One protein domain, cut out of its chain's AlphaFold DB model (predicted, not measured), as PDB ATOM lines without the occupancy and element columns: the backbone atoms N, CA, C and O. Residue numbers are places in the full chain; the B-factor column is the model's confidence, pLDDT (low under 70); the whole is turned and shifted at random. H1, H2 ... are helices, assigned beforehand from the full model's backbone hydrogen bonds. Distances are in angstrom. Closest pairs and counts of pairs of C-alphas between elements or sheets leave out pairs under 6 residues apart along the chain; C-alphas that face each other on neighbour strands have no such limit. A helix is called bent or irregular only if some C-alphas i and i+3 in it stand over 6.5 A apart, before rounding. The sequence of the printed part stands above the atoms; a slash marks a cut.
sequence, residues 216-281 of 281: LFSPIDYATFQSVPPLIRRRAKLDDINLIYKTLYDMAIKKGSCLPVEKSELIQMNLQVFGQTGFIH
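AT A GLANCE: This is residues 216 to 281 of the 281 residues of the protein "Protein FAM33A" of Plasmodium ovale curtisi (UniProt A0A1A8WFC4). One long helix, H3, runs through the domain like a beam, with three short helices set loosely round it: H1 and H2 near its first end, and H4 off to the side opposite residues 216 to 221. It is an open frame with few contacts, since no helix touches another; after H3 the chain folds back through residues 256 to 262 to H4, and a tail, residues 268 to 281, runs on from there with no named element. The printed part has 66 residues with four named helices, in the order H1, H2, H3, H4, and no named strand; the class is all helix, though under half of the residues, 32 of 66, are in named elements. The whole is only just compact, close to loose, with a radius of gyration of the C-alphas of 12.7 A, and the C-alphas span 33 by 30 by 17 A.

HOW THE PARTS SIT: Start from H3, residues 238 to 255, the longest helix, and look outward from its first residues. There you will find H1, residues 222 to 226, which is close to H3 but not clearly touching, with 2 pairs of C-alphas within 8 A. The closest C-alphas of these two helices are those of Phe 225 and Leu 238, 6.8 A apart, while the helix centres are 17.5 A apart. Between them along the chain comes H2, residues 230 to 233, which is apart from H3. H2 is also apart from H1, but only just, with their closest C-alphas 8.3 A apart. After H3 in the chain, go on to H4, residues 263 to 267; it is apart from H3, and apart from H1 and H2 as well. There is no hairpin among the helices. Look at the backbone N and O atoms next: in H1, H3 and H4 every pair of O of residue i and N of residue i+4 is within hydrogen-bond range. H2, with 4 residues, is too short for such a pair, but its 1 pair of O of residue i and N of residue i+3 is within range.

IN THESE COORDINATES: Find C-alpha 238 at (155.709, 154.255, 196.810); from there H3 runs 18 residues, Leu 238 to Lys 255, and 25.6 A to C-alpha 255 at (171.172, 171.753, 207.278). Now go back to C-alpha 222 at (158.899, 150.821, 191.417), where H1 begins; it has 5 residues, Tyr 222 to Gln 226, and measures 6.2 A from first to last C-alpha. H2 follows with 4 residues, Pro 230 to Arg 233, and measures 5.0 A. H4 has 5 residues, Lys 263 to Ile 267, and measures 6.4 A, ending with C-alpha 267 at (155.578, 166.871, 212.799). No helix is bent or irregular.

THE WHOLE: The two C-alphas farthest apart are those of Leu 231 and Gly 256, at 34.1 A. The first and last printed C-alphas, of Leu 216 and His 281, are 27.6 A apart, and His 281 is the chain's last residue. The printed part has no cut. The links H1 to H2, of 3 residues, and H2 to H3, of 4, are tight; the link H3 to H4, of 7, is short but not tight, and no link is long. After H4, look at residues 268 to 281, 14 residues whose C-alphas lie 9 to 15 A from the mean of the C-alphas. The mean pLDDT of the printed part is 74.0; 23 residues are under 70, namely residue 216, residues 256 to 257, residue 261 and residues 263 to 281.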
ATOM      1  N   LEU A 216     170.355 166.290 191.921       68.88
ATOM      2  CA  LEU A 216     170.989 165.257 192.756       68.88
ATOM      3  C   LEU A 216     169.981 164.381 193.534       68.88
ATOM      4  O   LEU A 216     170.366 163.342 194.073       68.88
ATOM      5  N   PHE A 217     168.690 164.729 193.553       80.44
ATOM      6  CA  PHE A 217     167.657 163.876 194.148       80.44
ATOM      7  C   PHE A 217     167.163 162.828 193.143       80.44
ATOM      8  O   PHE A 217     166.576 163.161 192.116       80.44
ATOM      9  N   SER A 218     167.371 161.549 193.453       83.44
ATOM     10  CA  SER A 218     166.856 160.426 192.659       83.44
ATOM     11  C   SER A 218     165.723 159.734 193.421       83.44
ATOM     12  O   SER A 218     166.015 159.123 194.449       83.44
ATOM     13  N   PRO A 219     164.454 159.813 192.973       86.94
ATOM     14  CA  PRO A 219     163.354 159.110 193.628       86.94
ATOM     15  C   PRO A 219     163.513 157.590 193.501       86.94
ATOM     16  O   PRO A 219     164.172 157.083 192.593       86.94
ATOM     17  N   ILE A 220     162.887 156.855 194.416       88.69
ATOM     18  CA  ILE A 220     162.872 155.393 194.403       88.69
ATOM     19  C   ILE A 220     161.943 154.927 193.282       88.69
ATOM     20  O   ILE A 220     160.780 155.336 193.220       88.69
ATOM     21  N   ASP A 221     162.462 154.058 192.416       89.25
ATOM     22  CA  ASP A 221     161.700 153.439 191.335       89.25
ATOM     23  C   ASP A 221     160.865 152.248 191.836       89.25
ATOM     24  O   ASP A 221     161.165 151.608 192.851       89.25
ATOM     25  N   TYR A 222     159.813 151.911 191.092       86.69
ATOM     26  CA  TYR A 222     158.899 150.821 191.417       86.69
ATOM     27  C   TYR A 222     159.619 149.474 191.548       86.69
ATOM     28  O   TYR A 222     159.303 148.698 192.450       86.69
ATOM     29  N   ALA A 223     160.621 149.205 190.706       87.06
ATOM     30  CA  ALA A 223     161.412 147.977 190.786       87.06
ATOM     31  C   ALA A 223     162.156 147.853 192.130       87.06
ATOM     32  O   ALA A 223     162.131 146.798 192.764       87.06
ATOM     33  N   THR A 224     162.755 148.950 192.605       87.38
ATOM     34  CA  THR A 224     163.458 149.017 193.895       87.38
ATOM     35  C   THR A 224     162.496 148.928 195.078       87.38
ATOM     36  O   THR A 224     162.827 148.364 196.111       87.38
ATOM     37  N   PHE A 225     161.275 149.436 194.935       87.94
ATOM     38  CA  PHE A 225     160.248 149.299 195.964       87.94
ATOM     39  C   PHE A 225     159.697 147.868 196.080       87.94
ATOM     40  O   PHE A 225     159.383 147.413 197.180       87.94
ATOM     41  N   GLN A 226     159.596 147.139 194.965       86.69
ATOM     42  CA  GLN A 226     159.128 145.747 194.948       86.69
ATOM     43  C   GLN A 226     160.169 144.739 195.447       86.69
ATOM     44  O   GLN A 226     159.785 143.644 195.856       86.69
ATOM     45  N   SER A 227     161.460 145.088 195.441       89.44
ATOM     46  CA  SER A 227     162.505 144.220 196.001       89.44
ATOM     47  C   SER A 227     162.434 144.120 197.531       89.44
ATOM     48  O   SER A 227     162.954 143.166 198.110       89.44
ATOM     49  N   VAL A 228     161.760 145.066 198.194       86.31
ATOM     50  CA  VAL A 228     161.539 145.041 199.642       86.31
ATOM     51  C   VAL A 228     160.431 144.032 199.989       86.31
ATOM     52  O   VAL A 228     159.328 144.114 199.436       86.31
ATOM     53  N   PRO A 229     160.663 143.108 200.944       85.75
ATOM     54  CA  PRO A 229     159.680 142.107 201.343       85.75
ATOM     55  C   PRO A 229     158.290 142.691 201.670       85.75
ATOM     56  O   PRO A 229     158.193 143.706 202.376       85.75
ATOM     57  N   PRO A 230     157.185 142.026 201.266       80.50
ATOM     58  CA  PRO A 230     155.820 142.481 201.552       80.50
ATOM     59  C   PRO A 230     155.538 142.709 203.044       80.50
ATOM     60  O   PRO A 230     154.781 143.609 203.402       80.50
ATOM     61  N   LEU A 231     156.191 141.935 203.917       79.56
ATOM     62  CA  LEU A 231     156.102 142.045 205.377       79.56
ATOM     63  C   LEU A 231     156.643 143.363 205.940       79.56
ATOM     64  O   LEU A 231     156.209 143.766 207.018       79.56
ATOM     65  N   ILE A 232     157.575 144.008 205.234       76.31
ATOM     66  CA  ILE A 232     158.173 145.298 205.606       76.31
ATOM     67  C   ILE A 232     157.374 146.429 204.963       76.31
ATOM     68  O   ILE A 232     157.018 147.400 205.625       76.31
ATOM     69  N   ARG A 233     157.021 146.263 203.687       78.75
ATOM     70  CA  ARG A 233     156.213 147.228 202.944       78.75
ATOM     71  C   ARG A 233     154.813 147.404 203.536       78.75
ATOM     72  O   ARG A 233     154.347 148.529 203.621       78.75
ATOM     73  N   ARG A 234     154.145 146.325 203.964       80.31
ATOM     74  CA  ARG A 234     152.777 146.298 204.530       80.31
ATOM     75  C   ARG A 234     151.813 147.276 203.849       80.31
ATOM     76  O   ARG A 234     151.228 146.936 202.829       80.31
ATOM     77  N   ARG A 235     151.620 148.458 204.443       76.00
ATOM     78  CA  ARG A 235     150.674 149.500 204.009       76.00
ATOM     79  C   ARG A 235     151.351 150.707 203.351       76.00
ATOM     80  O   ARG A 235     150.650 151.621 202.939       76.00
ATOM     81  N   ALA A 236     152.677 150.725 203.276       77.81
ATOM     82  CA  ALA A 236     153.436 151.813 202.685       77.81
ATOM     83  C   ALA A 236     153.210 151.853 201.172       77.81
ATOM     84  O   ALA A 236     153.279 150.816 200.506       77.81
ATOM     85  N   LYS A 237     152.957 153.048 200.633       83.69
ATOM     86  CA  LYS A 237     152.892 153.291 199.191       83.69
ATOM     87  C   LYS A 237     154.199 153.910 198.713       83.69
ATOM     88  O   LYS A 237     154.889 154.590 199.471       83.69
ATOM     89  N   LEU A 238     154.521 153.682 197.443       84.44
ATOM     90  CA  LEU A 238     155.709 154.255 196.810       84.44
ATOM     91  C   LEU A 238     155.706 155.787 196.884       84.44
ATOM     92  O   LEU A 238     156.732 156.388 197.190       84.44
ATOM     93  N   ASP A 239     154.542 156.396 196.663       80.00
ATOM     94  CA  ASP A 239     154.367 157.850 196.694       80.00
ATOM     95  C   ASP A 239     154.677 158.427 198.082       80.00
ATOM     96  O   ASP A 239     155.438 159.387 198.196       80.00
ATOM     97  N   ASP A 240     154.174 157.784 199.139       79.81
ATOM     98  CA  ASP A 240     154.390 158.208 200.528       79.81
ATOM     99  C   ASP A 240     155.875 158.103 200.917       79.81
ATOM    100  O   ASP A 240     156.425 158.978 201.583       79.81
ATOM    101  N   ILE A 241     156.557 157.048 200.459       84.06
ATOM    102  CA  ILE A 241     157.989 156.846 200.712       84.06
ATOM    103  C   ILE A 241     158.824 157.890 199.974       84.06
ATOM    104  O   ILE A 241     159.737 158.467 200.563       84.06
ATOM    105  N   ASN A 242     158.520 158.152 198.703       85.81
ATOM    106  CA  ASN A 242     159.236 159.156 197.922       85.81
ATOM    107  C   ASN A 242     159.006 160.571 198.459       85.81
ATOM    108  O   ASN A 242     159.930 161.384 198.432       85.81
ATOM    109  N   LEU A 243     157.819 160.854 199.006       83.69
ATOM    110  CA  LEU A 243     157.539 162.102 199.708       83.69
ATOM    111  C   LEU A 243     158.436 162.252 200.944       83.69
ATOM    112  O   LEU A 243     159.144 163.251 201.060       83.69
ATOM    113  N   ILE A 244     158.471 161.244 201.822       82.62
ATOM    114  CA  ILE A 244     159.336 161.254 203.015       82.62
ATOM    115  C   ILE A 244     160.803 161.395 202.604       82.62
ATOM    116  O   ILE A 244     161.525 162.238 203.135       82.62
ATOM    117  N   TYR A 245     161.243 160.621 201.616       86.38
ATOM    118  CA  TYR A 245     162.619 160.655 201.145       86.38
ATOM    119  C   TYR A 245     163.012 162.040 200.622       86.38
ATOM    120  O   TYR A 245     164.068 162.557 200.989       86.38
ATOM    121  N   LYS A 246     162.125 162.686 199.857       84.31
ATOM    122  CA  LYS A 246     162.328 164.055 199.382       84.31
ATOM    123  C   LYS A 246     162.421 165.048 200.538       84.31
ATOM    124  O   LYS A 246     163.341 165.854 200.571       84.31
ATOM    125  N   THR A 247     161.531 164.959 201.525       80.75
ATOM    126  CA  THR A 247     161.572 165.875 202.678       80.75
ATOM    127  C   THR A 247     162.845 165.739 203.517       80.75
ATOM    128  O   THR A 247     163.421 166.746 203.931       80.75
ATOM    129  N   LEU A 248     163.329 164.512 203.729       81.62
ATOM    130  CA  LEU A 248     164.585 164.258 204.440       81.62
ATOM    131  C   LEU A 248     165.789 164.755 203.641       81.62
ATOM    132  O   LEU A 248     166.712 165.340 204.207       81.62
ATOM    133  N   TYR A 249     165.762 164.562 202.325       84.12
ATOM    134  CA  TYR A 249     166.783 165.075 201.426       84.12
ATOM    135  C   TYR A 249     166.849 166.607 201.464       84.12
ATOM    136  O   TYR A 249     167.917 167.176 201.692       84.12
ATOM    137  N   ASP A 250     165.704 167.282 201.350       80.62
ATOM    138  CA  ASP A 250     165.615 168.740 201.436       80.62
ATOM    139  C   ASP A 250     166.118 169.255 202.795       80.62
ATOM    140  O   ASP A 250     166.747 170.315 202.874       80.62
ATOM    141  N   MET A 251     165.892 168.503 203.878       76.94
ATOM    142  CA  MET A 251     166.413 168.831 205.205       76.94
ATOM    143  C   MET A 251     167.934 168.693 205.279       76.94
ATOM    144  O   MET A 251     168.592 169.589 205.809       76.94
ATOM    145  N   ALA A 252     168.500 167.623 204.717       78.31
ATOM    146  CA  ALA A 252     169.946 167.430 204.656       78.31
ATOM    147  C   ALA A 252     170.626 168.530 203.823       78.31
ATOM    148  O   ALA A 252     171.668 169.051 204.220       78.31
ATOM    149  N   ILE A 253     170.000 168.961 202.720       80.88
ATOM    150  CA  ILE A 253     170.483 170.082 201.903       80.88
ATOM    151  C   ILE A 253     170.387 171.416 202.656       80.88
ATOM    152  O   ILE A 253     171.319 172.219 202.586       80.88
ATOM    153  N   LYS A 254     169.298 171.664 203.398       77.62
ATOM    154  CA  LYS A 254     169.127 172.891 204.200       77.62
ATOM    155  C   LYS A 254     170.079 172.960 205.396       77.62
ATOM    156  O   LYS A 254     170.619 174.027 205.667       77.62
ATOM    157  N   LYS A 255     170.281 171.846 206.106       73.75
ATOM    158  CA  LYS A 255     171.172 171.753 207.278       73.75
ATOM    159  C   LYS A 255     172.644 171.532 206.893       73.75
ATOM    160  O   LYS A 255     173.510 171.607 207.760       73.75
ATOM    161  N   GLY A 256     172.938 171.245 205.621       69.50
ATOM    162  CA  GLY A 256     174.287 170.937 205.129       69.50
ATOM    163  C   GLY A 256     174.900 169.662 205.728       69.50
ATOM    164  O   GLY A 256     176.101 169.450 205.600       69.50
ATOM    165  N   SER A 257     174.102 168.842 206.419       67.62
ATOM    166  CA  SER A 257     174.536 167.662 207.171       67.62
ATOM    167  C   SER A 257     173.394 166.651 207.317       67.62
ATOM    168  O   SER A 257     172.221 167.019 207.382       67.62
ATOM    169  N   CYS A 258     173.736 165.361 207.376       70.44
ATOM    170  CA  CYS A 258     172.804 164.244 207.556       70.44
ATOM    171  C   CYS A 258     172.641 163.866 209.040       70.44
ATOM    172  O   CYS A 258     172.854 162.721 209.437       70.44
ATOM    173  N   LEU A 259     172.293 164.843 209.879       72.06
ATOM    174  CA  LEU A 259     172.075 164.605 211.308       72.06
ATOM    175  C   LEU A 259     170.761 163.842 211.566       72.06
ATOM    176  O   LEU A 259     169.808 163.994 210.795       72.06
ATOM    177  N   PRO A 260     170.677 163.054 212.656       72.31
ATOM    178  CA  PRO A 260     169.434 162.414 213.073       72.31
ATOM    179  C   PRO A 260     168.303 163.439 213.236       72.31
ATOM    180  O   PRO A 260     168.470 164.456 213.908       72.31
ATOM    181  N   VAL A 261     167.153 163.167 212.617       69.06
ATOM    182  CA  VAL A 261     165.974 164.043 212.660       69.06
ATOM    183  C   VAL A 261     165.052 163.592 213.787       69.06
ATOM    184  O   VAL A 261     164.639 162.431 213.839       69.06
ATOM    185  N   GLU A 262     164.712 164.506 214.692       72.38
ATOM    186  CA  GLU A 262     163.782 164.215 215.783       72.38
ATOM    187  C   GLU A 262     162.321 164.190 215.305       72.38
ATOM    188  O   GLU A 262     161.923 164.884 214.368       72.38
ATOM    189  N   LYS A 263     161.472 163.417 215.998       65.00
ATOM    190  CA  LYS A 263     160.033 163.308 215.682       65.00
ATOM    191  C   LYS A 263     159.308 164.660 215.724       65.00
ATOM    192  O   LYS A 263     158.352 164.859 214.981       65.00
ATOM    193  N   SER A 264     159.760 165.574 216.578       63.94
ATOM    194  CA  SER A 264     159.269 166.953 216.702       63.94
ATOM    195  C   SER A 264     159.447 167.750 215.403       63.94
ATOM    196  O   SER A 264     158.516 168.429 214.972       63.94
ATOM    197  N   GLU A 265     160.599 167.613 214.742       66.06
ATOM    198  CA  GLU A 265     160.910 168.316 213.492       66.06
ATOM    199  C   GLU A 265     160.111 167.765 212.297       66.06
ATOM    200  O   GLU A 265     159.726 168.523 211.408       66.06
ATOM    201  N   LEU A 266     159.798 166.462 212.293       67.44
ATOM    202  CA  LEU A 266     158.961 165.829 211.261       67.44
ATOM    203  C   LEU A 266     157.496 166.287 211.344       67.44
ATOM    204  O   LEU A 266     156.884 166.612 210.325       67.44
ATOM    205  N   ILE A 267     156.950 166.387 212.562       64.00
ATOM    206  CA  ILE A 267     155.578 166.871 212.799       64.00
ATOM    207  C   ILE A 267     155.428 168.328 212.337       64.00
ATOM    208  O   ILE A 267     154.401 168.694 211.766       64.00
ATOM    209  N   GLN A 268     156.466 169.151 212.517       62.66
ATOM    210  CA  GLN A 268     156.480 170.555 212.090       62.66
ATOM    211  C   GLN A 268     156.416 170.729 210.560       62.66
ATOM    212  O   GLN A 268     156.038 171.797 210.080       62.66
ATOM    213  N   MET A 269     156.741 169.683 209.791       60.22
ATOM    214  CA  MET A 269     156.686 169.666 208.324       60.22
ATOM    215  C   MET A 269     155.462 168.921 207.763       60.22
ATOM    216  O   MET A 269     155.475 168.505 206.607       60.22
ATOM    217  N   ASN A 270     154.395 168.772 208.557       60.47
ATOM    218  CA  ASN A 270     153.160 168.053 208.201       60.47
ATOM    219  C   ASN A 270     153.347 166.548 207.926       60.47
ATOM    220  O   ASN A 270     152.478 165.924 207.319       60.47
ATOM    221  N   LEU A 271     154.440 165.936 208.395       64.38
ATOM    222  CA  LEU A 271     154.626 164.486 208.325       64.38
ATOM    223  C   LEU A 271     154.110 163.866 209.625       64.38
ATOM    224  O   LEU A 271     154.781 163.884 210.661       64.38
ATOM    225  N   GLN A 272     152.885 163.342 209.594       57.28
ATOM    226  CA  GLN A 272     152.258 162.778 210.784       57.28
ATOM    227  C   GLN A 272     152.660 161.316 210.974       57.28
ATOM    228  O   GLN A 272     152.099 160.402 210.379       57.28
ATOM    229  N   VAL A 273     153.655 161.096 211.827       53.59
ATOM    230  CA  VAL A 273     154.162 159.761 212.137       53.59
ATOM    231  C   VAL A 273     153.235 159.057 213.139       53.59
ATOM    232  O   VAL A 273     153.251 159.384 214.326       53.59
ATOM    233  N   PHE A 274     152.453 158.066 212.690       53.84
ATOM    234  CA  PHE A 274     151.615 157.244 213.571       53.84
ATOM    235  C   PHE A 274     152.163 155.818 213.752       53.84
ATOM    236  O   PHE A 274     152.556 155.130 212.809       53.84
ATOM    237  N   GLY A 275     152.136 155.346 215.002       52.47
ATOM    238  CA  GLY A 275     152.495 153.978 215.383       52.47
ATOM    239  C   GLY A 275     153.988 153.744 215.643       52.47
ATOM    240  O   GLY A 275     154.847 154.589 215.398       52.47
ATOM    241  N   GLN A 276     154.298 152.554 216.161       49.34
ATOM    242  CA  GLN A 276     155.653 152.125 216.544       49.34
ATOM    243  C   GLN A 276     156.617 152.027 215.341       49.34
ATOM    244  O   GLN A 276     157.828 151.996 215.529       49.34
ATOM    245  N   THR A 277     156.081 152.020 214.114       52.41
ATOM    246  CA  THR A 277     156.807 151.818 212.847       52.41
ATOM    247  C   THR A 277     156.838 153.029 211.918       52.41
ATOM    248  O   THR A 277     157.291 152.898 210.789       52.41
ATOM    249  N   GLY A 278     156.385 154.206 212.345       54.22
ATOM    250  CA  GLY A 278     156.773 155.423 211.634       54.22
ATOM    251  C   GLY A 278     155.935 155.848 210.413       54.22
ATOM    252  O   GLY A 278     156.353 156.773 209.725       54.22
ATOM    253  N   PHE A 279     154.802 155.206 210.098       50.78
ATOM    254  CA  PHE A 279     154.105 155.431 208.819       50.78
ATOM    255  C   PHE A 279     152.966 156.461 208.899       50.78
ATOM    256  O   PHE A 279     152.246 156.545 209.895       50.78
ATOM    257  N   ILE A 280     152.843 157.236 207.819       52.03
ATOM    258  CA  ILE A 280     151.908 158.349 207.614       52.03
ATOM    259  C   ILE A 280     150.671 157.819 206.869       52.03
ATOM    260  O   ILE A 280     150.797 156.899 206.059       52.03
ATOM    261  N   HIS A 281     149.495 158.363 207.184       45.34
ATOM    262  CA  HIS A 281     148.216 158.052 206.541       45.34
ATOM    263  C   HIS A 281     147.783 159.154 205.579       45.34
ATOM    264  O   HIS A 281     148.061 160.331 205.898       45.34
TER     265      HIS A 281